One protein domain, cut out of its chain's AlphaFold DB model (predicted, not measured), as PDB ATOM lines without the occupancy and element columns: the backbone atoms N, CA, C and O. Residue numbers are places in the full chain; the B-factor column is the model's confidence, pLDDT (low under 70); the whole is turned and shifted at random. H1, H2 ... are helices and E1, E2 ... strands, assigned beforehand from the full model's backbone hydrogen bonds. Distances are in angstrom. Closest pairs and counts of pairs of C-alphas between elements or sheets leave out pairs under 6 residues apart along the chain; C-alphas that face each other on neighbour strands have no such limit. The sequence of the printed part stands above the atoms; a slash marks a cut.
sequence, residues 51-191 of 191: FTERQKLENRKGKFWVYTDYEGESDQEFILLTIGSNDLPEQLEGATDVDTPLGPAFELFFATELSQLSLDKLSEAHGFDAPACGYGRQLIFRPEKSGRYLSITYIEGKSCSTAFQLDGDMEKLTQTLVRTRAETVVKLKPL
ATOM      1  N   PHE A  51     -51.582  -4.216  52.787       91.06
ATOM      2  CA  PHE A  51     -50.265  -4.826  52.766       91.06
ATOM      3  C   PHE A  51     -49.597  -4.708  54.137       91.06
ATOM      4  O   PHE A  51     -49.527  -3.637  54.737       91.06
ATOM      5  N   THR A  52     -49.050  -5.817  54.622       87.31
ATOM      6  CA  THR A  52     -48.289  -5.880  55.873       87.31
ATOM      7  C   THR A  52     -46.793  -5.883  55.573       87.31
ATOM      8  O   THR A  52     -46.335  -6.661  54.736       87.31
ATOM      9  N   GLU A  53     -46.019  -5.050  56.276       89.25
ATOM     10  CA  GLU A  53     -44.552  -5.105  56.235       89.25
ATOM     11  C   GLU A  53     -44.067  -6.448  56.801       89.25
ATOM     12  O   GLU A  53     -44.374  -6.803  57.940       89.25
ATOM     13  N   ARG A  54     -43.305  -7.205  56.012       86.88
ATOM     14  CA  ARG A  54     -42.713  -8.487  56.431       86.88
ATOM     15  C   ARG A  54     -41.246  -8.360  56.764       86.88
ATOM     16  O   ARG A  54     -40.769  -9.019  57.683       86.88
ATOM     17  N   GLN A  55     -40.538  -7.516  56.026       87.06
ATOM     18  CA  GLN A  55     -39.117  -7.334  56.222       87.06
ATOM     19  C   GLN A  55     -38.696  -5.903  55.925       87.06
ATOM     20  O   GLN A  55     -39.148  -5.296  54.958       87.06
ATOM     21  N   LYS A  56     -37.745  -5.434  56.733       89.31
ATOM     22  CA  LYS A  56     -36.957  -4.232  56.505       89.31
ATOM     23  C   LYS A  56     -35.479  -4.548  56.731       89.31
ATOM     24  O   LYS A  56     -35.111  -5.041  57.797       89.31
ATOM     25  N   LEU A  57     -34.634  -4.275  55.739       86.06
ATOM     26  CA  LEU A  57     -33.181  -4.460  55.804       86.06
ATOM     27  C   LEU A  57     -32.464  -3.160  55.450       86.06
ATOM     28  O   LEU A  57     -32.803  -2.499  54.475       86.06
ATOM     29  N   GLU A  58     -31.418  -2.832  56.202       86.44
ATOM     30  CA  GLU A  58     -30.534  -1.704  55.916       86.44
ATOM     31  C   GLU A  58     -29.082  -2.186  55.922       86.44
ATOM     32  O   GLU A  58     -28.617  -2.825  56.868       86.44
ATOM     33  N   ASN A  59     -28.364  -1.926  54.831       81.44
ATOM     34  CA  ASN A  59     -26.951  -2.256  54.699       81.44
ATOM     35  C   ASN A  59     -26.228  -1.221  53.817       81.44
ATOM     36  O   ASN A  59     -26.798  -0.228  53.377       81.44
ATOM     37  N   ARG A  60     -24.938  -1.445  53.536       77.00
ATOM     38  CA  ARG A  60     -24.114  -0.509  52.744       77.00
ATOM     39  C   ARG A  60     -24.601  -0.288  51.305       77.00
ATOM     40  O   ARG A  60     -24.229   0.713  50.701       77.00
ATOM     41  N   LYS A  61     -25.369  -1.226  50.748       75.50
ATOM     42  CA  LYS A  61     -25.948  -1.137  49.400       75.50
ATOM     43  C   LYS A  61     -27.246  -0.335  49.378       75.50
ATOM     44  O   LYS A  61     -27.682   0.043  48.297       75.50
ATOM     45  N   GLY A  62     -27.856  -0.090  50.538       83.69
ATOM     46  CA  GLY A  62     -29.129   0.598  50.603       83.69
ATOM     47  C   GLY A  62     -30.080   0.071  51.663       83.69
ATOM     48  O   GLY A  62     -29.704  -0.682  52.568       83.69
ATOM     49  N   LYS A  63     -31.337   0.471  51.502       88.75
ATOM     50  CA  LYS A  63     -32.458   0.062  52.341       88.75
ATOM     51  C   LYS A  63     -33.489  -0.681  51.514       88.75
ATOM     52  O   LYS A  63     -33.698  -0.336  50.354       88.75
ATOM     53  N   PHE A  64     -34.093  -1.698  52.103       88.50
ATOM     54  CA  PHE A  64     -34.998  -2.615  51.434       88.50
ATOM     55  C   PHE A  64     -36.200  -2.915  52.322       88.50
ATOM     56  O   PHE A  64     -36.022  -3.207  53.505       88.50
ATOM     57  N   TRP A  65     -37.397  -2.888  51.743       90.81
ATOM     58  CA  TRP A  65     -38.636  -3.278  52.403       90.81
ATOM     59  C   TRP A  65     -39.418  -4.260  51.556       90.81
ATOM     60  O   TRP A  65     -39.436  -4.153  50.329       90.81
ATOM     61  N   VAL A  66     -40.119  -5.160  52.236       90.94
ATOM     62  CA  VAL A  66     -41.047  -6.113  51.634       90.94
ATOM     63  C   VAL A  66     -42.385  -5.982  52.323       90.94
ATOM     64  O   VAL A  66     -42.486  -6.139  53.541       90.94
ATOM     65  N   TYR A  67     -43.409  -5.757  51.517       91.50
ATOM     66  CA  TYR A  67     -44.801  -5.723  51.916       91.50
ATOM     67  C   TYR A  67     -45.571  -6.799  51.154       91.50
ATOM     68  O   TYR A  67     -45.294  -7.057  49.983       91.50
ATOM     69  N   THR A  68     -46.546  -7.418  51.811       90.50
ATOM     70  CA  THR A  68     -47.438  -8.407  51.191       90.50
ATOM     71  C   THR A  68     -48.804  -8.385  51.865       90.50
ATOM     72  O   THR A  68     -48.893  -8.181  53.080       90.50
ATOM     73  N   ASP A  69     -49.868  -8.589  51.101       86.56
ATOM     74  CA  ASP A  69     -51.263  -8.632  51.555       86.56
ATOM     75  C   ASP A  69     -51.710 -10.050  51.949       86.56
ATOM     76  O   ASP A  69     -52.809 -10.490  51.645       86.56
ATOM     77  N   TYR A  70     -50.820 -10.801  52.601       69.25
ATOM     78  CA  TYR A  70     -50.988 -12.234  52.847       69.25
ATOM     79  C   TYR A  70     -52.283 -12.632  53.558       69.25
ATOM     80  O   TYR A  70     -52.454 -12.360  54.748       69.25
ATOM     81  N   GLU A  71     -53.104 -13.387  52.819       65.00
ATOM     82  CA  GLU A  71     -54.305 -14.093  53.278       65.00
ATOM     83  C   GLU A  71     -54.262 -15.611  52.974       65.00
ATOM     84  O   GLU A  71     -55.221 -16.320  53.270       65.00
ATOM     85  N   GLY A  72     -53.143 -16.146  52.456       61.91
ATOM     86  CA  GLY A  72     -53.003 -17.574  52.112       61.91
ATOM     87  C   GLY A  72     -53.539 -17.956  50.725       61.91
ATOM     88  O   GLY A  72     -53.801 -19.131  50.471       61.91
ATOM     89  N   GLU A  73     -53.700 -16.974  49.838       65.69
ATOM     90  CA  GLU A  73     -54.271 -17.133  48.498       65.69
ATOM     91  C   GLU A  73     -53.191 -17.207  47.401       65.69
ATOM     92  O   GLU A  73     -52.060 -16.742  47.554       65.69
ATOM     93  N   SER A  74     -53.534 -17.816  46.262       62.69
ATOM     94  CA  SER A  74     -52.585 -18.053  45.158       62.69
ATOM     95  C   SER A  74     -52.210 -16.807  44.342       62.69
ATOM     96  O   SER A  74     -51.205 -16.824  43.627       62.69
ATOM     97  N   ASP A  75     -53.004 -15.741  44.438       69.62
ATOM     98  CA  ASP A  75     -52.844 -14.448  43.762       69.62
ATOM     99  C   ASP A  75     -52.152 -13.395  44.641       69.62
ATOM    100  O   ASP A  75     -52.273 -12.196  44.406       69.62
ATOM    101  N   GLN A  76     -51.374 -13.868  45.619       86.25
ATOM    102  CA  GLN A  76     -50.609 -13.072  46.570       86.25
ATOM    103  C   GLN A  76     -49.870 -11.894  45.925       86.25
ATOM    104  O   GLN A  76     -49.077 -12.081  44.995       86.25
ATOM    105  N   GLU A  77     -50.051 -10.693  46.471       92.06
ATOM    106  CA  GLU A  77     -49.383  -9.495  45.986       92.06
ATOM    107  C   GLU A  77     -48.151  -9.162  46.843       92.06
ATOM    108  O   GLU A  77     -48.118  -9.337  48.069       92.06
ATOM    109  N   PHE A  78     -47.116  -8.641  46.186       92.56
ATOM    110  CA  PHE A  78     -45.878  -8.209  46.830       92.56
ATOM    111  C   PHE A  78     -45.497  -6.806  46.382       92.56
ATOM    112  O   PHE A  78     -45.577  -6.472  45.200       92.56
ATOM    113  N   ILE A  79     -45.020  -6.000  47.327       94.88
ATOM    114  CA  ILE A  79     -44.399  -4.703  47.062       94.88
ATOM    115  C   ILE A  79     -43.004  -4.718  47.676       94.88
ATOM    116  O   ILE A  79     -42.840  -4.893  48.884       94.88
ATOM    117  N   LEU A  80     -41.995  -4.536  46.833       93.31
ATOM    118  CA  LEU A  80     -40.599  -4.432  47.222       93.31
ATOM    119  C   LEU A  80     -40.148  -2.992  46.988       93.31
ATOM    120  O   LEU A  80     -40.248  -2.471  45.876       93.31
ATOM    121  N   LEU A  81     -39.635  -2.356  48.034       92.88
ATOM    122  CA  LEU A  81     -39.083  -1.007  47.976       92.88
ATOM    123  C   LEU A  81     -37.579  -1.082  48.200       92.88
ATOM    124  O   LEU A  81     -37.146  -1.636  49.205       92.88
ATOM    125  N   THR A  82     -36.788  -0.479  47.319       90.88
ATOM    126  CA  THR A  82     -35.331  -0.394  47.474       90.88
ATOM    127  C   THR A  82     -34.870   1.043  47.318       90.88
ATOM    128  O   THR A  82     -35.193   1.697  46.331       90.88
ATOM    129  N   ILE A  83     -34.050   1.515  48.251       89.62
ATOM    130  CA  ILE A  83     -33.264   2.740  48.102       89.62
ATOM    131  C   ILE A  83     -31.815   2.317  47.964       89.62
ATOM    132  O   ILE A  83     -31.195   1.961  48.965       89.62
ATOM    133  N   GLY A  84     -31.287   2.324  46.746       84.81
ATOM    134  CA  GLY A  84     -29.919   1.889  46.477       84.81
ATOM    135  C   GLY A  84     -28.937   3.047  46.328       84.81
ATOM    136  O   GLY A  84     -29.316   4.179  46.012       84.81
ATOM    137  N   SER A  85     -27.654   2.763  46.548       76.44
ATOM    138  CA  SER A  85     -26.555   3.685  46.246       76.44
ATOM    139  C   SER A  85     -26.121   3.557  44.779       76.44
ATOM    140  O   SER A  85     -25.902   2.447  44.320       76.44
ATOM    141  N   ASN A  86     -26.039   4.707  44.090       65.12
ATOM    142  CA  ASN A  86     -25.507   5.088  42.758       65.12
ATOM    143  C   ASN A  86     -25.230   4.096  41.601       65.12
ATOM    144  O   ASN A  86     -25.221   4.555  40.456       65.12
ATOM    145  N   ASP A  87     -25.028   2.805  41.827       62.53
ATOM    146  CA  ASP A  87     -24.901   1.807  40.770       62.53
ATOM    147  C   ASP A  87     -26.308   1.311  40.418       62.53
ATOM    148  O   ASP A  87     -26.862   0.402  41.043       62.53
ATOM    149  N   LEU A  88     -26.919   1.967  39.431       58.34
ATOM    150  CA  LEU A  88     -28.047   1.374  38.721       58.34
ATOM    151  C   LEU A  88     -27.594   0.015  38.156       58.34
ATOM    152  O   LEU A  88     -26.466  -0.084  37.663       58.34
ATOM    153  N   PRO A  89     -28.456  -1.012  38.147       55.56
ATOM    154  CA  PRO A  89     -28.313  -2.066  37.151       55.56
ATOM    155  C   PRO A  89     -28.236  -1.387  35.774       55.56
ATOM    156  O   PRO A  89     -28.966  -0.421  35.542       55.56
ATOM    157  N   GLU A  90     -27.346  -1.834  34.882       56.09
ATOM    158  CA  GLU A  90     -27.359  -1.378  33.483       56.09
ATOM    159  C   GLU A  90     -28.802  -1.383  32.956       56.09
ATOM    160  O   GLU A  90     -29.579  -2.255  33.353       56.09
ATOM    161  N   GLN A  91     -29.161  -0.372  32.146       56.91
ATOM    162  CA  GLN A  91     -30.528  -0.146  31.666       56.91
ATOM    163  C   GLN A  91     -31.181  -1.484  31.322       56.91
ATOM    164  O   GLN A  91     -30.726  -2.186  30.419       56.91
ATOM    165  N   LEU A  92     -32.192  -1.854  32.113       66.75
ATOM    166  CA  LEU A  92     -32.784  -3.177  32.028       66.75
ATOM    167  C   LEU A  92     -33.415  -3.320  30.643       66.75
ATOM    168  O   LEU A  92     -34.193  -2.464  30.218       66.75
ATOM    169  N   GLU A  93     -33.035  -4.371  29.923       75.44
ATOM    170  CA  GLU A  93     -33.593  -4.670  28.609       75.44
ATOM    171  C   GLU A  93     -35.127  -4.709  28.701       75.44
ATOM    172  O   GLU A  93     -35.688  -5.361  29.581       75.44
ATOM    173  N   GLY A  94     -35.807  -3.960  27.827       80.31
ATOM    174  CA  GLY A  94     -37.268  -3.836  27.844       80.31
ATOM    175  C   GLY A  94     -37.833  -2.728  28.741       80.31
ATOM    176  O   GLY A  94     -39.052  -2.572  28.785       80.31
ATOM    177  N   ALA A  95     -36.998  -1.934  29.422       88.06
ATOM    178  CA  ALA A  95     -37.470  -0.781  30.184       88.06
ATOM    179  C   ALA A  95     -37.903   0.385  29.275       88.06
ATOM    180  O   ALA A  95     -37.254   0.693  28.272       88.06
ATOM    181  N   THR A  96     -38.974   1.074  29.661       91.25
ATOM    182  CA  THR A  96     -39.523   2.255  28.981       91.25
ATOM    183  C   THR A  96     -39.481   3.480  29.885       91.25
ATOM    184  O   THR A  96     -39.751   3.371  31.079       91.25
ATOM    185  N   ASP A  97     -39.201   4.652  29.319       91.38
ATOM    186  CA  ASP A  97     -39.288   5.919  30.049       91.38
ATOM    187  C   ASP A  97     -40.750   6.290  30.332       91.38
ATOM    188  O   ASP A  97     -41.594   6.271  29.431       91.38
ATOM    189  N   VAL A  98     -41.048   6.655  31.580       92.69
ATOM    190  CA  VAL A  98     -42.369   7.125  32.014       92.69
ATOM    191  C   VAL A  98     -42.251   8.352  32.910       92.69
ATOM    192  O   VAL A  98     -41.299   8.500  33.678       92.69
ATOM    193  N   ASP A  99     -43.259   9.217  32.854       92.62
ATOM    194  CA  ASP A  99     -43.390  10.335  33.782       92.62
ATOM    195  C   ASP A  99     -44.180   9.917  35.021       92.62
ATOM    196  O   ASP A  99     -45.190   9.215  34.945       92.62
ATOM    197  N   THR A 100     -43.737  10.384  36.183       91.25
ATOM    198  CA  THR A 100     -44.370  10.086  37.469       91.25
ATOM    199  C   THR A 100     -44.511  11.358  38.307       91.25
ATOM    200  O   THR A 100     -43.869  12.368  38.006       91.25
ATOM    201  N   PRO A 101     -45.261  11.325  39.426       91.00
ATOM    202  CA  PRO A 101     -45.316  12.453  40.356       91.00
ATOM    203  C   PRO A 101     -43.960  12.880  40.945       91.00
ATOM    204  O   PRO A 101     -43.858  13.995  41.448       91.00
ATOM    205  N   LEU A 102     -42.939  12.014  40.909       89.00
ATOM    206  CA  LEU A 102     -41.582  12.309  41.391       89.00
ATOM    207  C   LEU A 102     -40.633  12.776  40.271       89.00
ATOM    208  O   LEU A 102     -39.483  13.107  40.546       89.00
ATOM    209  N   GLY A 103     -41.095  12.789  39.016       89.31
ATOM    210  CA  GLY A 103     -40.284  13.047  37.824       89.31
ATOM    211  C   GLY A 103     -40.118  11.814  36.924       89.31
ATOM    212  O   GLY A 103     -40.839  10.826  37.098       89.31
ATOM    213  N   PRO A 104     -39.198  11.865  35.946       90.12
ATOM    214  CA  PRO A 104     -38.949  10.756  35.029       90.12
ATOM    215  C   PRO A 104     -38.478   9.490  35.754       90.12
ATOM    216  O   PRO A 104     -37.678   9.554  36.694       90.12
ATOM    217  N   ALA A 105     -38.952   8.336  35.295       91.25
ATOM    218  CA  ALA A 105     -38.584   7.020  35.803       91.25
ATOM    219  C   ALA A 105     -38.456   6.004  34.662       91.25
ATOM    220  O   ALA A 105     -39.043   6.170  33.593       91.25
ATOM    221  N   PHE A 106     -37.735   4.916  34.923       91.94
ATOM    222  CA  PHE A 106     -37.753   3.733  34.066       91.94
ATOM    223  C   PHE A 106     -38.815   2.759  34.566       91.94
ATOM    224  O   PHE A 106     -38.837   2.420  35.750       91.94
ATOM    225  N   GLU A 107     -39.671   2.290  33.667       94.19
ATOM    226  CA  GLU A 107     -40.679   1.270  33.923       94.19
ATOM    227  C   GLU A 107     -40.318  -0.023  33.201       94.19
ATOM    228  O   GLU A 107     -40.030  -0.011  32.009       94.19
ATOM    229  N   LEU A 108     -40.367  -1.143  33.913       93.50
ATOM    230  CA  LEU A 108     -40.163  -2.473  33.354       93.50
ATOM    231  C   LEU A 108     -41.305  -3.389  33.779       93.50
ATOM    232  O   LEU A 108     -41.681  -3.412  34.951       93.50
ATOM    233  N   PHE A 109     -41.795  -4.193  32.841       93.94
ATOM    234  CA  PHE A 109     -42.657  -5.330  33.141       93.94
ATOM    235  C   PHE A 109     -41.889  -6.621  32.935       93.94
ATOM    236  O   PHE A 109     -41.107  -6.739  31.993       93.94
ATOM    237  N   PHE A 110     -42.096  -7.585  33.821       92.38
ATOM    238  CA  PHE A 110     -41.322  -8.814  33.789       92.38
ATOM    239  C   PHE A 110     -42.080  -9.972  34.434       92.38
ATOM    240  O   PHE A 110     -42.824  -9.804  35.399       92.38
ATOM    241  N   ALA A 111     -41.841 -11.167  33.905       92.56
ATOM    242  CA  ALA A 111     -42.162 -12.419  34.570       92.56
ATOM    243  C   ALA A 111     -40.929 -12.892  35.347       92.56
ATOM    244  O   ALA A 111     -39.802 -12.758  34.867       92.56
ATOM    245  N   THR A 112     -41.118 -13.452  36.538       90.88
ATOM    246  CA  THR A 112     -40.002 -14.011  37.311       90.88
ATOM    247  C   THR A 112     -40.443 -15.186  38.171       90.88
ATOM    248  O   THR A 112     -41.606 -15.290  38.568       90.88
ATOM    249  N   GLU A 113     -39.489 -16.056  38.481       91.00
ATOM    250  CA  GLU A 113     -39.605 -16.968  39.612       91.00
ATOM    251  C   GLU A 113     -39.349 -16.174  40.896       91.00
ATOM    252  O   GLU A 113     -38.340 -15.477  41.013       91.00
ATOM    253  N   LEU A 114     -40.231 -16.282  41.890       83.75
ATOM    254  CA  LEU A 114     -40.126 -15.455  43.101       83.75
ATOM    255  C   LEU A 114     -38.872 -15.775  43.941       83.75
ATOM    256  O   LEU A 114     -38.398 -14.929  44.703       83.75
ATOM    257  N   SER A 115     -38.268 -16.950  43.737       84.00
ATOM    258  CA  SER A 115     -36.964 -17.331  44.294       84.00
ATOM    259  C   SER A 115     -35.814 -16.432  43.819       84.00
ATOM    260  O   SER A 115     -34.874 -16.167  44.573       84.00
ATOM    261  N   GLN A 116     -35.898 -15.876  42.606       84.75
ATOM    262  CA  GLN A 116     -34.897 -14.936  42.082       84.75
ATOM    263  C   GLN A 116     -34.899 -13.616  42.857       84.75
ATOM    264  O   GLN A 116     -33.871 -12.949  42.966       84.75
ATOM    265  N   LEU A 117     -36.037 -13.277  43.463       82.25
ATOM    266  CA  LEU A 117     -36.203 -12.125  44.344       82.25
ATOM    267  C   LEU A 117     -36.006 -12.479  45.823       82.25
ATOM    268  O   LEU A 117     -36.220 -11.637  46.692       82.25
ATOM    269  N   SER A 118     -35.579 -13.714  46.119       82.12
ATOM    270  CA  SER A 118     -35.461 -14.262  47.477       82.12
ATOM    271  C   SER A 118     -36.766 -14.217  48.289       82.12
ATOM    272  O   SER A 118     -36.723 -14.234  49.519       82.12
ATOM    273  N   LEU A 119     -37.927 -14.147  47.626       80.62
ATOM    274  CA  LEU A 119     -39.229 -14.150  48.303       80.62
ATOM    275  C   LEU A 119     -39.575 -15.534  48.865       80.62
ATOM    276  O   LEU A 119     -40.300 -15.611  49.848       80.62
ATOM    277  N   ASP A 120     -39.004 -16.601  48.309       79.25
ATOM    278  CA  ASP A 120     -39.044 -17.967  48.848       79.25
ATOM    279  C   ASP A 120     -38.438 -18.043  50.260       79.25
ATOM    280  O   ASP A 120     -39.056 -18.536  51.199       79.25
ATOM    281  N   LYS A 121     -37.262 -17.444  50.455       82.31
ATOM    282  CA  LYS A 121     -36.598 -17.382  51.764       82.31
ATOM    283  C   LYS A 121     -37.376 -16.529  52.756       82.31
ATOM    284  O   LYS A 121     -37.350 -16.788  53.956       82.31
ATOM    285  N   LEU A 122     -38.041 -15.483  52.268       78.69
ATOM    286  CA  LEU A 122     -38.881 -14.625  53.100       78.69
ATOM    287  C   LEU A 122     -40.170 -15.328  53.504       78.69
ATOM    288  O   LEU A 122     -40.584 -15.201  54.654       78.69
ATOM    289  N   SER A 123     -40.744 -16.093  52.581       81.38
ATOM    290  CA  SER A 123     -41.877 -16.983  52.803       81.38
ATOM    291  C   SER A 123     -41.573 -17.950  53.948       81.38
ATOM    292  O   SER A 123     -42.283 -17.948  54.957       81.38
ATOM    293  N   GLU A 124     -40.434 -18.646  53.887       83.88
ATOM    294  CA  GLU A 124     -39.969 -19.532  54.961       83.88
ATOM    295  C   GLU A 124     -39.735 -18.794  56.291       83.88
ATOM    296  O   GLU A 124     -40.168 -19.252  57.349       83.88
ATOM    297  N   ALA A 125     -39.057 -17.642  56.258       84.06
ATOM    298  CA  ALA A 125     -38.672 -16.913  57.468       84.06
ATOM    299  C   ALA A 125     -39.852 -16.242  58.188       84.06
ATOM    300  O   ALA A 125     -39.809 -16.062  59.408       84.06
ATOM    301  N   HIS A 126     -40.887 -15.847  57.446       79.69
ATOM    302  CA  HIS A 126     -42.000 -15.045  57.955       79.69
ATOM    303  C   HIS A 126     -43.355 -15.766  57.908       79.69
ATOM    304  O   HIS A 126     -44.362 -15.164  58.285       79.69
ATOM    305  N   GLY A 127     -43.378 -17.042  57.509       77.44
ATOM    306  CA  GLY A 127     -44.546 -17.918  57.607       77.44
ATOM    307  C   GLY A 127     -45.683 -17.546  56.657       77.44
ATOM    308  O   GLY A 127     -46.844 -17.578  57.063       77.44
ATOM    309  N   PHE A 128     -45.350 -17.164  55.425       76.50
ATOM    310  CA  PHE A 128     -46.312 -16.986  54.335       76.50
ATOM    311  C   PHE A 128     -45.934 -17.896  53.172       76.50
ATOM    312  O   PHE A 128     -44.753 -18.160  53.009       76.50
ATOM    313  N   ASP A 129     -46.876 -18.348  52.350       75.88
ATOM    314  CA  ASP A 129     -46.570 -19.149  51.158       75.88
ATOM    315  C   ASP A 129     -46.400 -18.233  49.939       75.88
ATOM    316  O   ASP A 129     -47.356 -17.623  49.464       75.88
ATOM    317  N   ALA A 130     -45.170 -18.105  49.431       77.12
ATOM    318  CA  ALA A 130     -44.932 -17.390  48.180       77.12
ATOM    319  C   ALA A 130     -45.309 -18.282  46.982       77.12
ATOM    320  O   ALA A 130     -44.861 -19.432  46.915       77.12
ATOM    321  N   PRO A 131     -46.068 -17.776  45.993       82.44
ATOM    322  CA  PRO A 131     -46.250 -18.495  44.742       82.44
ATOM    323  C   PRO A 131     -44.900 -18.690  44.043       82.44
ATOM    324  O   PRO A 131     -43.965 -17.910  44.209       82.44
ATOM    325  N   ALA A 132     -44.782 -19.740  43.230       87.69
ATOM    326  CA  ALA A 132     -43.515 -20.043  42.560       87.69
ATOM    327  C   ALA A 132     -43.083 -18.931  41.586       87.69
ATOM    328  O   ALA A 132     -41.892 -18.661  41.432       87.69
ATOM    329  N   CYS A 133     -44.052 -18.277  40.945       90.94
ATOM    330  CA  CYS A 133     -43.825 -17.262  39.930       90.94
ATOM    331  C   CYS A 133     -44.748 -16.057  40.119       90.94
ATOM    332  O   CYS A 133     -45.759 -16.112  40.823       90.94
ATOM    333  N   GLY A 134     -44.409 -14.966  39.445       91.50
ATOM    334  CA  GLY A 134     -45.254 -13.786  39.379       91.50
ATOM    335  C   GLY A 134     -44.996 -12.970  38.127       91.50
ATOM    336  O   GLY A 134     -43.987 -13.149  37.438       91.50
ATOM    337  N   TYR A 135     -45.933 -12.074  37.845       93.38
ATOM    338  CA  TYR A 135     -45.752 -11.024  36.852       93.38
ATOM    339  C   TYR A 135     -45.751  -9.682  37.564       93.38
ATOM    340  O   TYR A 135     -46.612  -9.415  38.405       93.38
ATOM    341  N   GLY A 136     -44.757  -8.864  37.256       94.88
ATOM    342  CA  GLY A 136     -44.479  -7.662  38.011       94.88
ATOM    343  C   GLY A 136     -44.241  -6.444  37.149       94.88
ATOM    344  O   GLY A 136     -43.987  -6.518  35.946       94.88
ATOM    345  N   ARG A 137     -44.307  -5.309  37.831       95.81
ATOM    346  CA  ARG A 137     -43.916  -3.996  37.352       95.81
ATOM    347  C   ARG A 137     -42.842  -3.452  38.276       95.81
ATOM    348  O   ARG A 137     -43.025  -3.445  39.490       95.81
ATOM    349  N   GLN A 138     -41.768  -2.932  37.709       95.12
ATOM    350  CA  GLN A 138     -40.736  -2.206  38.431       95.12
ATOM    351  C   GLN A 138     -40.679  -0.766  37.932       95.12
ATOM    352  O   GLN A 138     -40.598  -0.530  36.731       95.12
ATOM    353  N   LEU A 139     -40.706   0.188  38.861       94.31
ATOM    354  CA  LEU A 139     -40.398   1.592  38.616       94.31
ATOM    355  C   LEU A 139     -39.068   1.947  39.266       94.31
ATOM    356  O   LEU A 139     -38.880   1.683  40.454       94.31
ATOM    357  N   ILE A 140     -38.174   2.579  38.513       92.06
ATOM    358  CA  ILE A 140     -36.868   3.025  38.998       92.06
ATOM    359  C   ILE A 140     -36.732   4.533  38.796       92.06
ATOM    360  O   ILE A 140     -36.697   5.022  37.668       92.06
ATOM    361  N   PHE A 141     -36.611   5.264  39.902       89.19
ATOM    362  CA  PHE A 141     -36.441   6.713  39.947       89.19
ATOM    363  C   PHE A 141     -34.999   7.044  40.286       89.19
ATOM    364  O   PHE A 141     -34.440   6.511  41.250       89.19
ATOM    365  N   ARG A 142     -34.419   7.989  39.552       80.50
ATOM    366  CA  ARG A 142     -33.087   8.515  39.841       80.50
ATOM    367  C   ARG A 142     -33.116  10.039  39.840       80.50
ATOM    368  O   ARG A 142     -32.920  10.647  38.790       80.50
ATOM    369  N   PRO A 143     -33.303  10.674  41.004       74.25
ATOM    370  CA  PRO A 143     -33.094  12.106  41.109       74.25
ATOM    371  C   PRO A 143     -31.627  12.418  40.802       74.25
ATOM    372  O   PRO A 143     -30.724  11.874  41.439       74.25
ATOM    373  N   GLU A 144     -31.368  13.309  39.845       67.81
ATOM    374  CA  GLU A 144     -30.003  13.638  39.396       67.81
ATOM    375  C   GLU A 144     -29.083  14.098  40.541       67.81
ATOM    376  O   GLU A 144     -27.865  13.937  40.477       67.81
ATOM    377  N   LYS A 145     -29.664  14.660  41.606       68.19
ATOM    378  CA  LYS A 145     -28.942  15.312  42.704       68.19
ATOM    379  C   LYS A 145     -28.749  14.445  43.952       68.19
ATOM    380  O   LYS A 145     -27.968  14.836  44.815       68.19
ATOM    381  N   SER A 146     -29.423  13.298  44.075       69.50
ATOM    382  CA  SER A 146     -29.448  12.528  45.334       69.50
ATOM    383  C   SER A 146     -28.301  11.522  45.477       69.50
ATOM    384  O   SER A 146     -27.998  11.077  46.583       69.50
ATOM    385  N   GLY A 147     -27.672  11.112  44.369       76.00
ATOM    386  CA  GLY A 147     -26.702  10.008  44.368       76.00
ATOM    387  C   GLY A 147     -27.305   8.647  44.765       76.00
ATOM    388  O   GLY A 147     -26.580   7.712  45.127       76.00
ATOM    389  N   ARG A 148     -28.636   8.541  44.745       84.19
ATOM    390  CA  ARG A 148     -29.416   7.366  45.141       84.19
ATOM    391  C   ARG A 148     -30.503   7.106  44.110       84.19
ATOM    392  O   ARG A 148     -30.929   8.020  43.405       84.19
ATOM    393  N   TYR A 149     -30.975   5.870  44.050       87.81
ATOM    394  CA  TYR A 149     -32.171   5.530  43.284       87.81
ATOM    395  C   TYR A 149     -33.247   4.965  44.203       87.81
ATOM    396  O   TYR A 149     -32.945   4.374  45.241       87.81
ATOM    397  N   LEU A 150     -34.497   5.136  43.793       90.81
ATOM    398  CA  LEU A 150     -35.654   4.454  44.353       90.81
ATOM    399  C   LEU A 150     -36.096   3.392  43.356       90.81
ATOM    400  O   LEU A 150     -36.326   3.717  42.200       90.81
ATOM    401  N   SER A 151     -36.222   2.144  43.779       92.75
ATOM    402  CA  SER A 151     -36.875   1.092  43.004       92.75
ATOM    403  C   SER A 151     -38.126   0.655  43.741       92.75
ATOM    404  O   SER A 151     -38.066   0.342  44.928       92.75
ATOM    405  N   ILE A 152     -39.240   0.605  43.027       95.06
ATOM    406  CA  ILE A 152     -40.529   0.139  43.524       95.06
ATOM    407  C   ILE A 152     -40.968  -0.993  42.619       95.06
ATOM    408  O   ILE A 152     -41.259  -0.768  41.447       95.06
ATOM    409  N   THR A 153     -41.016  -2.200  43.160       95.44
ATOM    410  CA  THR A 153     -41.427  -3.388  42.423       95.44
ATOM    411  C   THR A 153     -42.735  -3.898  42.996       95.44
ATOM    412  O   THR A 153     -42.808  -4.214  44.178       95.44
ATOM    413  N   TYR A 154     -43.758  -3.988  42.159       96.00
ATOM    414  CA  TYR A 154     -45.038  -4.612  42.466       96.00
ATOM    415  C   TYR A 154     -45.151  -5.936  41.709       96.00
ATOM    416  O   TYR A 154     -44.770  -5.991  40.539       96.00
ATOM    417  N   ILE A 155     -45.649  -6.992  42.351       94.00
ATOM    418  CA  ILE A 155     -45.751  -8.333  41.762       94.00
ATOM    419  C   ILE A 155     -47.082  -8.969  42.141       94.00
ATOM    420  O   ILE A 155     -47.412  -9.037  43.323       94.00
ATOM    421  N   GLU A 156     -47.780  -9.498  41.139       92.44
ATOM    422  CA  GLU A 156     -48.913 -10.407  41.317       92.44
ATOM    423  C   GLU A 156     -48.434 -11.854  41.225       92.44
ATOM    424  O   GLU A 156     -47.847 -12.265  40.214       92.44
ATOM    425  N   GLY A 157     -48.723 -12.641  42.258       89.69
ATOM    426  CA  GLY A 157     -48.554 -14.085  42.257       89.69
ATOM    427  C   GLY A 157     -49.368 -14.754  41.153       89.69
ATOM    428  O   GLY A 157     -50.555 -14.477  40.982       89.69
ATOM    429  N   LYS A 158     -48.730 -15.627  40.366       87.06
ATOM    430  CA  LYS A 158     -49.389 -16.406  39.305       87.06
ATOM    431  C   LYS A 158     -48.732 -17.780  39.165       87.06
ATOM    432  O   LYS A 158     -47.588 -17.996  39.563       87.06
ATOM    433  N   SER A 159     -49.425 -18.721  38.525       88.12
ATOM    434  CA  SER A 159     -48.753 -19.936  38.057       88.12
ATOM    435  C   SER A 159     -47.665 -19.574  37.038       88.12
ATOM    436  O   SER A 159     -47.820 -18.634  36.256       88.12
ATOM    437  N   CYS A 160     -46.570 -20.335  37.005       89.31
ATOM    438  CA  CYS A 160     -45.461 -20.061  36.087       89.31
ATOM    439  C   CYS A 160     -45.893 -20.125  34.616       89.31
ATOM    440  O   CYS A 160     -45.474 -19.294  33.819       89.31
ATOM    441  N   SER A 161     -46.796 -21.043  34.258       87.69
ATOM    442  CA  SER A 161     -47.353 -21.082  32.905       87.69
ATOM    443  C   SER A 161     -48.028 -19.761  32.540       87.69
ATOM    444  O   SER A 161     -47.785 -19.240  31.468       87.69
ATOM    445  N   THR A 162     -48.814 -19.177  33.446       86.75
ATOM    446  CA  THR A 162     -49.511 -17.911  33.190       86.75
ATOM    447  C   THR A 162     -48.555 -16.721  33.202       86.75
ATOM    448  O   THR A 162     -48.688 -15.832  32.369       86.75
ATOM    449  N   ALA A 163     -47.584 -16.698  34.120       87.88
ATOM    450  CA  ALA A 163     -46.620 -15.604  34.223       87.88
ATOM    451  C   ALA A 163     -45.747 -15.472  32.962       87.88
ATOM    452  O   ALA A 163     -45.486 -14.356  32.524       87.88
ATOM    453  N   PHE A 164     -45.325 -16.594  32.365       89.25
ATOM    454  CA  PHE A 164     -44.395 -16.617  31.227       89.25
ATOM    455  C   PHE A 164     -45.062 -16.763  29.845       89.25
ATOM    456  O   PHE A 164     -44.375 -16.662  28.833       89.25
ATOM    457  N   GLN A 165     -46.376 -16.992  29.764       86.06
ATOM    458  CA  GLN A 165     -47.104 -17.184  28.497       86.06
ATOM    459  C   GLN A 165     -47.748 -15.882  27.994       86.06
ATOM    460  O   GLN A 165     -48.906 -15.860  27.583       86.06
ATOM    461  N   LEU A 166     -47.016 -14.774  28.064       78.00
ATOM    462  CA  LEU A 166     -47.506 -13.479  27.606       78.00
ATOM    463  C   LEU A 166     -46.945 -13.182  26.217       78.00
ATOM    464  O   LEU A 166     -45.737 -13.042  26.054       78.00
ATOM    465  N   ASP A 167     -47.827 -13.098  25.223       76.62
ATOM    466  CA  ASP A 167     -47.501 -12.692  23.861       76.62
ATOM    467  C   ASP A 167     -48.526 -11.690  23.295       76.62
ATOM    468  O   ASP A 167     -49.700 -11.641  23.676       76.62
ATOM    469  N   GLY A 168     -48.058 -10.828  22.386       79.44
ATOM    470  CA  GLY A 168     -48.902  -9.930  21.594       79.44
ATOM    471  C   GLY A 168     -49.845  -9.041  22.419       79.44
ATOM    472  O   GLY A 168     -49.416  -8.214  23.223       79.44
ATOM    473  N   ASP A 169     -51.151  -9.164  22.175       79.81
ATOM    474  CA  ASP A 169     -52.171  -8.325  22.819       79.81
ATOM    475  C   ASP A 169     -52.462  -8.738  24.272       79.81
ATOM    476  O   ASP A 169     -52.848  -7.894  25.087       79.81
ATOM    477  N   MET A 170     -52.230 -10.007  24.625       81.69
ATOM    478  CA  MET A 170     -52.406 -10.504  25.995       81.69
ATOM    479  C   MET A 170     -51.339  -9.949  26.935       81.69
ATOM    480  O   MET A 170     -51.633  -9.626  28.088       81.69
ATOM    481  N   GLU A 171     -50.117  -9.775  26.434       86.75
ATOM    482  CA  GLU A 171     -49.048  -9.113  27.173       86.75
ATOM    483  C   GLU A 171     -49.422  -7.659  27.490       86.75
ATOM    484  O   GLU A 171     -49.422  -7.263  28.653       86.75
ATOM    485  N   LYS A 172     -49.847  -6.882  26.486       87.69
ATOM    486  CA  LYS A 172     -50.247  -5.472  26.672       87.69
ATOM    487  C   LYS A 172     -51.404  -5.305  27.653       87.69
ATOM    488  O   LYS A 172     -51.399  -4.378  28.470       87.69
ATOM    489  N   LEU A 173     -52.403  -6.187  27.575       89.00
ATOM    490  CA  LEU A 173     -53.518  -6.190  28.519       89.00
ATOM    491  C   LEU A 173     -53.016  -6.458  29.942       89.00
ATOM    492  O   LEU A 173     -53.370  -5.724  30.862       89.00
ATOM    493  N   THR A 174     -52.154  -7.460  30.112       89.94
ATOM    494  CA  THR A 174     -51.586  -7.821  31.415       89.94
ATOM    495  C   THR A 174     -50.740  -6.689  31.995       89.94
ATOM    496  O   THR A 174     -50.947  -6.311  33.144       89.94
ATOM    497  N   GLN A 175     -49.867  -6.071  31.195       93.75
ATOM    498  CA  GLN A 175     -49.092  -4.890  31.595       93.75
ATOM    499  C   GLN A 175     -50.002  -3.747  32.057       93.75
ATOM    500  O   GLN A 175     -49.745  -3.122  33.083       93.75
ATOM    501  N   THR A 176     -51.100  -3.499  31.338       94.00
ATOM    502  CA  THR A 176     -52.074  -2.460  31.706       94.00
ATOM    503  C   THR A 176     -52.729  -2.765  33.053       94.00
ATOM    504  O   THR A 176     -52.773  -1.888  33.914       94.00
ATOM    505  N   LEU A 177     -53.193  -4.002  33.261       93.75
ATOM    506  CA  LEU A 177     -53.828  -4.421  34.514       93.75
ATOM    507  C   LEU A 177     -52.862  -4.316  35.700       93.75
ATOM    508  O   LEU A 177     -53.194  -3.672  36.696       93.75
ATOM    509  N   VAL A 178     -51.648  -4.854  35.557       95.12
ATOM    510  CA  VAL A 178     -50.615  -4.801  36.602       95.12
ATOM    511  C   VAL A 178     -50.184  -3.363  36.884       95.12
ATOM    512  O   VAL A 178     -50.007  -3.000  38.046       95.12
ATOM    513  N   ARG A 179     -50.076  -2.499  35.865       96.12
ATOM    514  CA  ARG A 179     -49.800  -1.066  36.064       96.12
ATOM    515  C   ARG A 179     -50.893  -0.401  36.890       96.12
ATOM    516  O   ARG A 179     -50.591   0.220  37.906       96.12
ATOM    517  N   THR A 180     -52.153  -0.552  36.479       95.62
ATOM    518  CA  THR A 180     -53.297   0.042  37.187       95.62
ATOM    519  C   THR A 180     -53.375  -0.452  38.628       95.62
ATOM    520  O   THR A 180     -53.623   0.340  39.542       95.62
ATOM    521  N   ARG A 181     -53.128  -1.746  38.860       95.56
ATOM    522  CA  ARG A 181     -53.114  -2.309  40.208       95.56
ATOM    523  C   ARG A 181     -51.969  -1.737  41.042       95.56
ATOM    524  O   ARG A 181     -52.242  -1.217  42.123       95.56
ATOM    525  N   ALA A 182     -50.744  -1.718  40.513       96.19
ATOM    526  CA  ALA A 182     -49.573  -1.137  41.173       96.19
ATOM    527  C   ALA A 182     -49.794   0.330  41.583       96.19
ATOM    528  O   ALA A 182     -49.481   0.707  42.706       96.19
ATOM    529  N   GLU A 183     -50.372   1.151  40.703       95.12
ATOM    530  CA  GLU A 183     -50.654   2.576  40.962       95.12
ATOM    531  C   GLU A 183     -51.794   2.799  41.966       95.12
ATOM    532  O   GLU A 183     -51.885   3.851  42.603       95.12
ATOM    533  N   THR A 184     -52.665   1.803  42.133       93.62
ATOM    534  CA  THR A 184     -53.729   1.833  43.143       93.62
ATOM    535  C   THR A 184     -53.163   1.572  44.540       93.62
ATOM    536  O   THR A 184     -53.529   2.265  45.498       93.62
ATOM    537  N   VAL A 185     -52.270   0.583  44.652       94.25
ATOM    538  CA  VAL A 185     -51.741   0.104  45.938       94.25
ATOM    539  C   VAL A 185     -50.460   0.815  46.371       94.25
ATOM    540  O   VAL A 185     -50.187   0.876  47.567       94.25
ATOM    541  N   VAL A 186     -49.714   1.415  45.438       95.25
ATOM    542  CA  VAL A 186     -48.564   2.279  45.722       95.25
ATOM    543  C   VAL A 186     -48.778   3.660  45.114       95.25
ATOM    544  O   VAL A 186     -48.832   3.820  43.896       95.25
ATOM    545  N   LYS A 187     -48.834   4.686  45.966       93.69
ATOM    546  CA  LYS A 187     -48.909   6.091  45.549       93.69
ATOM    547  C   LYS A 187     -47.604   6.811  45.836       93.69
ATOM    548  O   LYS A 187     -46.970   6.594  46.866       93.69
ATOM    549  N   LEU A 188     -47.248   7.726  44.944       92.81
ATOM    550  CA  LEU A 188     -46.034   8.527  45.034       92.81
ATOM    551  C   LEU A 188     -46.404   9.991  45.182       92.81
ATOM    552  O   LEU A 188     -47.277  10.486  44.465       92.81
ATOM    553  N   LYS A 189     -45.749  10.673  46.116       90.81
ATOM    554  CA  LYS A 189     -45.946  12.101  46.356       90.81
ATOM    555  C   LYS A 189     -44.596  12.797  46.508       90.81
ATOM    556  O   LYS A 189     -43.777  12.292  47.273       90.81
ATOM    557  N   PRO A 190     -44.362  13.931  45.835       89.69
ATOM    558  CA  PRO A 190     -43.242  14.795  46.183       89.69
ATOM    559  C   PRO A 190     -43.437  15.358  47.601       89.69
ATOM    560  O   PRO A 190     -44.581  15.494  48.055       89.69
ATOM    561  N   LEU A 191     -42.329  15.629  48.293       83.69
ATOM    562  CA  LEU A 191     -42.306  16.302  49.598       83.69
ATOM    563  C   LEU A 191     -42.431  17.824  49.482       83.69
ATOM    564  O   LEU A 191     -41.951  18.393  48.479       83.69
TER     565      LEU A 191
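What this domain is: This is residues 51 to 191 of the 191 residues of an uncharacterized protein of Marinobacter profundi (UniProt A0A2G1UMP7). Look first for one twisted sheet of seven antiparallel strands, with the long helix H4 crossing one face over E7 and E6 and the short helix H1 over the opposite face. H2 packs on the sheet mostly at E1, H3 packs on E5 and E6, and E8 leads away from the end of H4. The 141 printed residues hold four named helices and eight named strands, in the order E1 E2 E3 E4 E5 H1 H2 E6 E7 H3 H4 E8, a mixed class of helices and strands. Across the sheet the order is E1, E2, E3, E7, E6, E5, E4. The whole is compact, with a radius of gyration of the C-alphas of 14.9 A and spans of 41 by 38 by 26 A.

Where its parts are: Find C-alpha 52 at (-48.289, -5.880, 55.873), where E1, residues 52 to 59, begins. E2 is residues 62 to 68, E3 77 to 85 and E4 96 to 100. E5, residues 103 to 113, measures 30.1 A and bends by 51 degrees at residue 110. E6 is residues 133 to 141; E7, 148 to 158, measures 31.6 A. H1 is residues 114 to 117, H2 119 to 126 and H3 160 to 164. From C-alpha 168 at (-48.902, -9.930, 21.594), H4, residues 168 to 185, runs 26.5 A to its last C-alpha, and E8, residues 186 to 190, ends at C-alpha 190 at (-43.242, 14.795, 46.183).

How they stand to each other: Start at E7, between E3 and E6: N 80 and O 153 are 2.8 A apart, and N 137 and O 154 2.8 A. Outward from E3, N 65 and O 81 are 2.8 A apart, then N 57 and O 64 2.8 A; E1, E2 and E3 form a meander, each strand the antiparallel neighbour of the one before. Outward from E6, N 138 and O 108 are 2.8 A apart, then N 96 and O 107 2.8 A, at the edge strand E4. H4 and the sheet make two layers, a helix on one face; its height is 8.4 A, and it runs across the strands at 65 degrees to E6 on the local plane. The closest C-alphas of H4 and E7 are those of Ala 182 and Tyr 154, 5.9 A. H1 is on the opposite face, over E7. H2 is on the sheet, with C-alphas His 126 and Arg 54 closest to E1 at 6.8 A; H3 is over E6, Cys 160 to Cys 133 at 5.0 A. E8 pairs with no named strand. H2 and H3 have every O i to N i+4 pair within hydrogen-bond range, H4 13 of 14; H1 is too short for one.

The domain as a whole: The C-alphas of Lys 145 and Ser 161 are farthest apart, 41.9 A. The printed part has no cut, and no link is long. Mean pLDDT of the printed part is 85.3; residues 70 to 75, 86 to 92 and 144 to 146 are under 70.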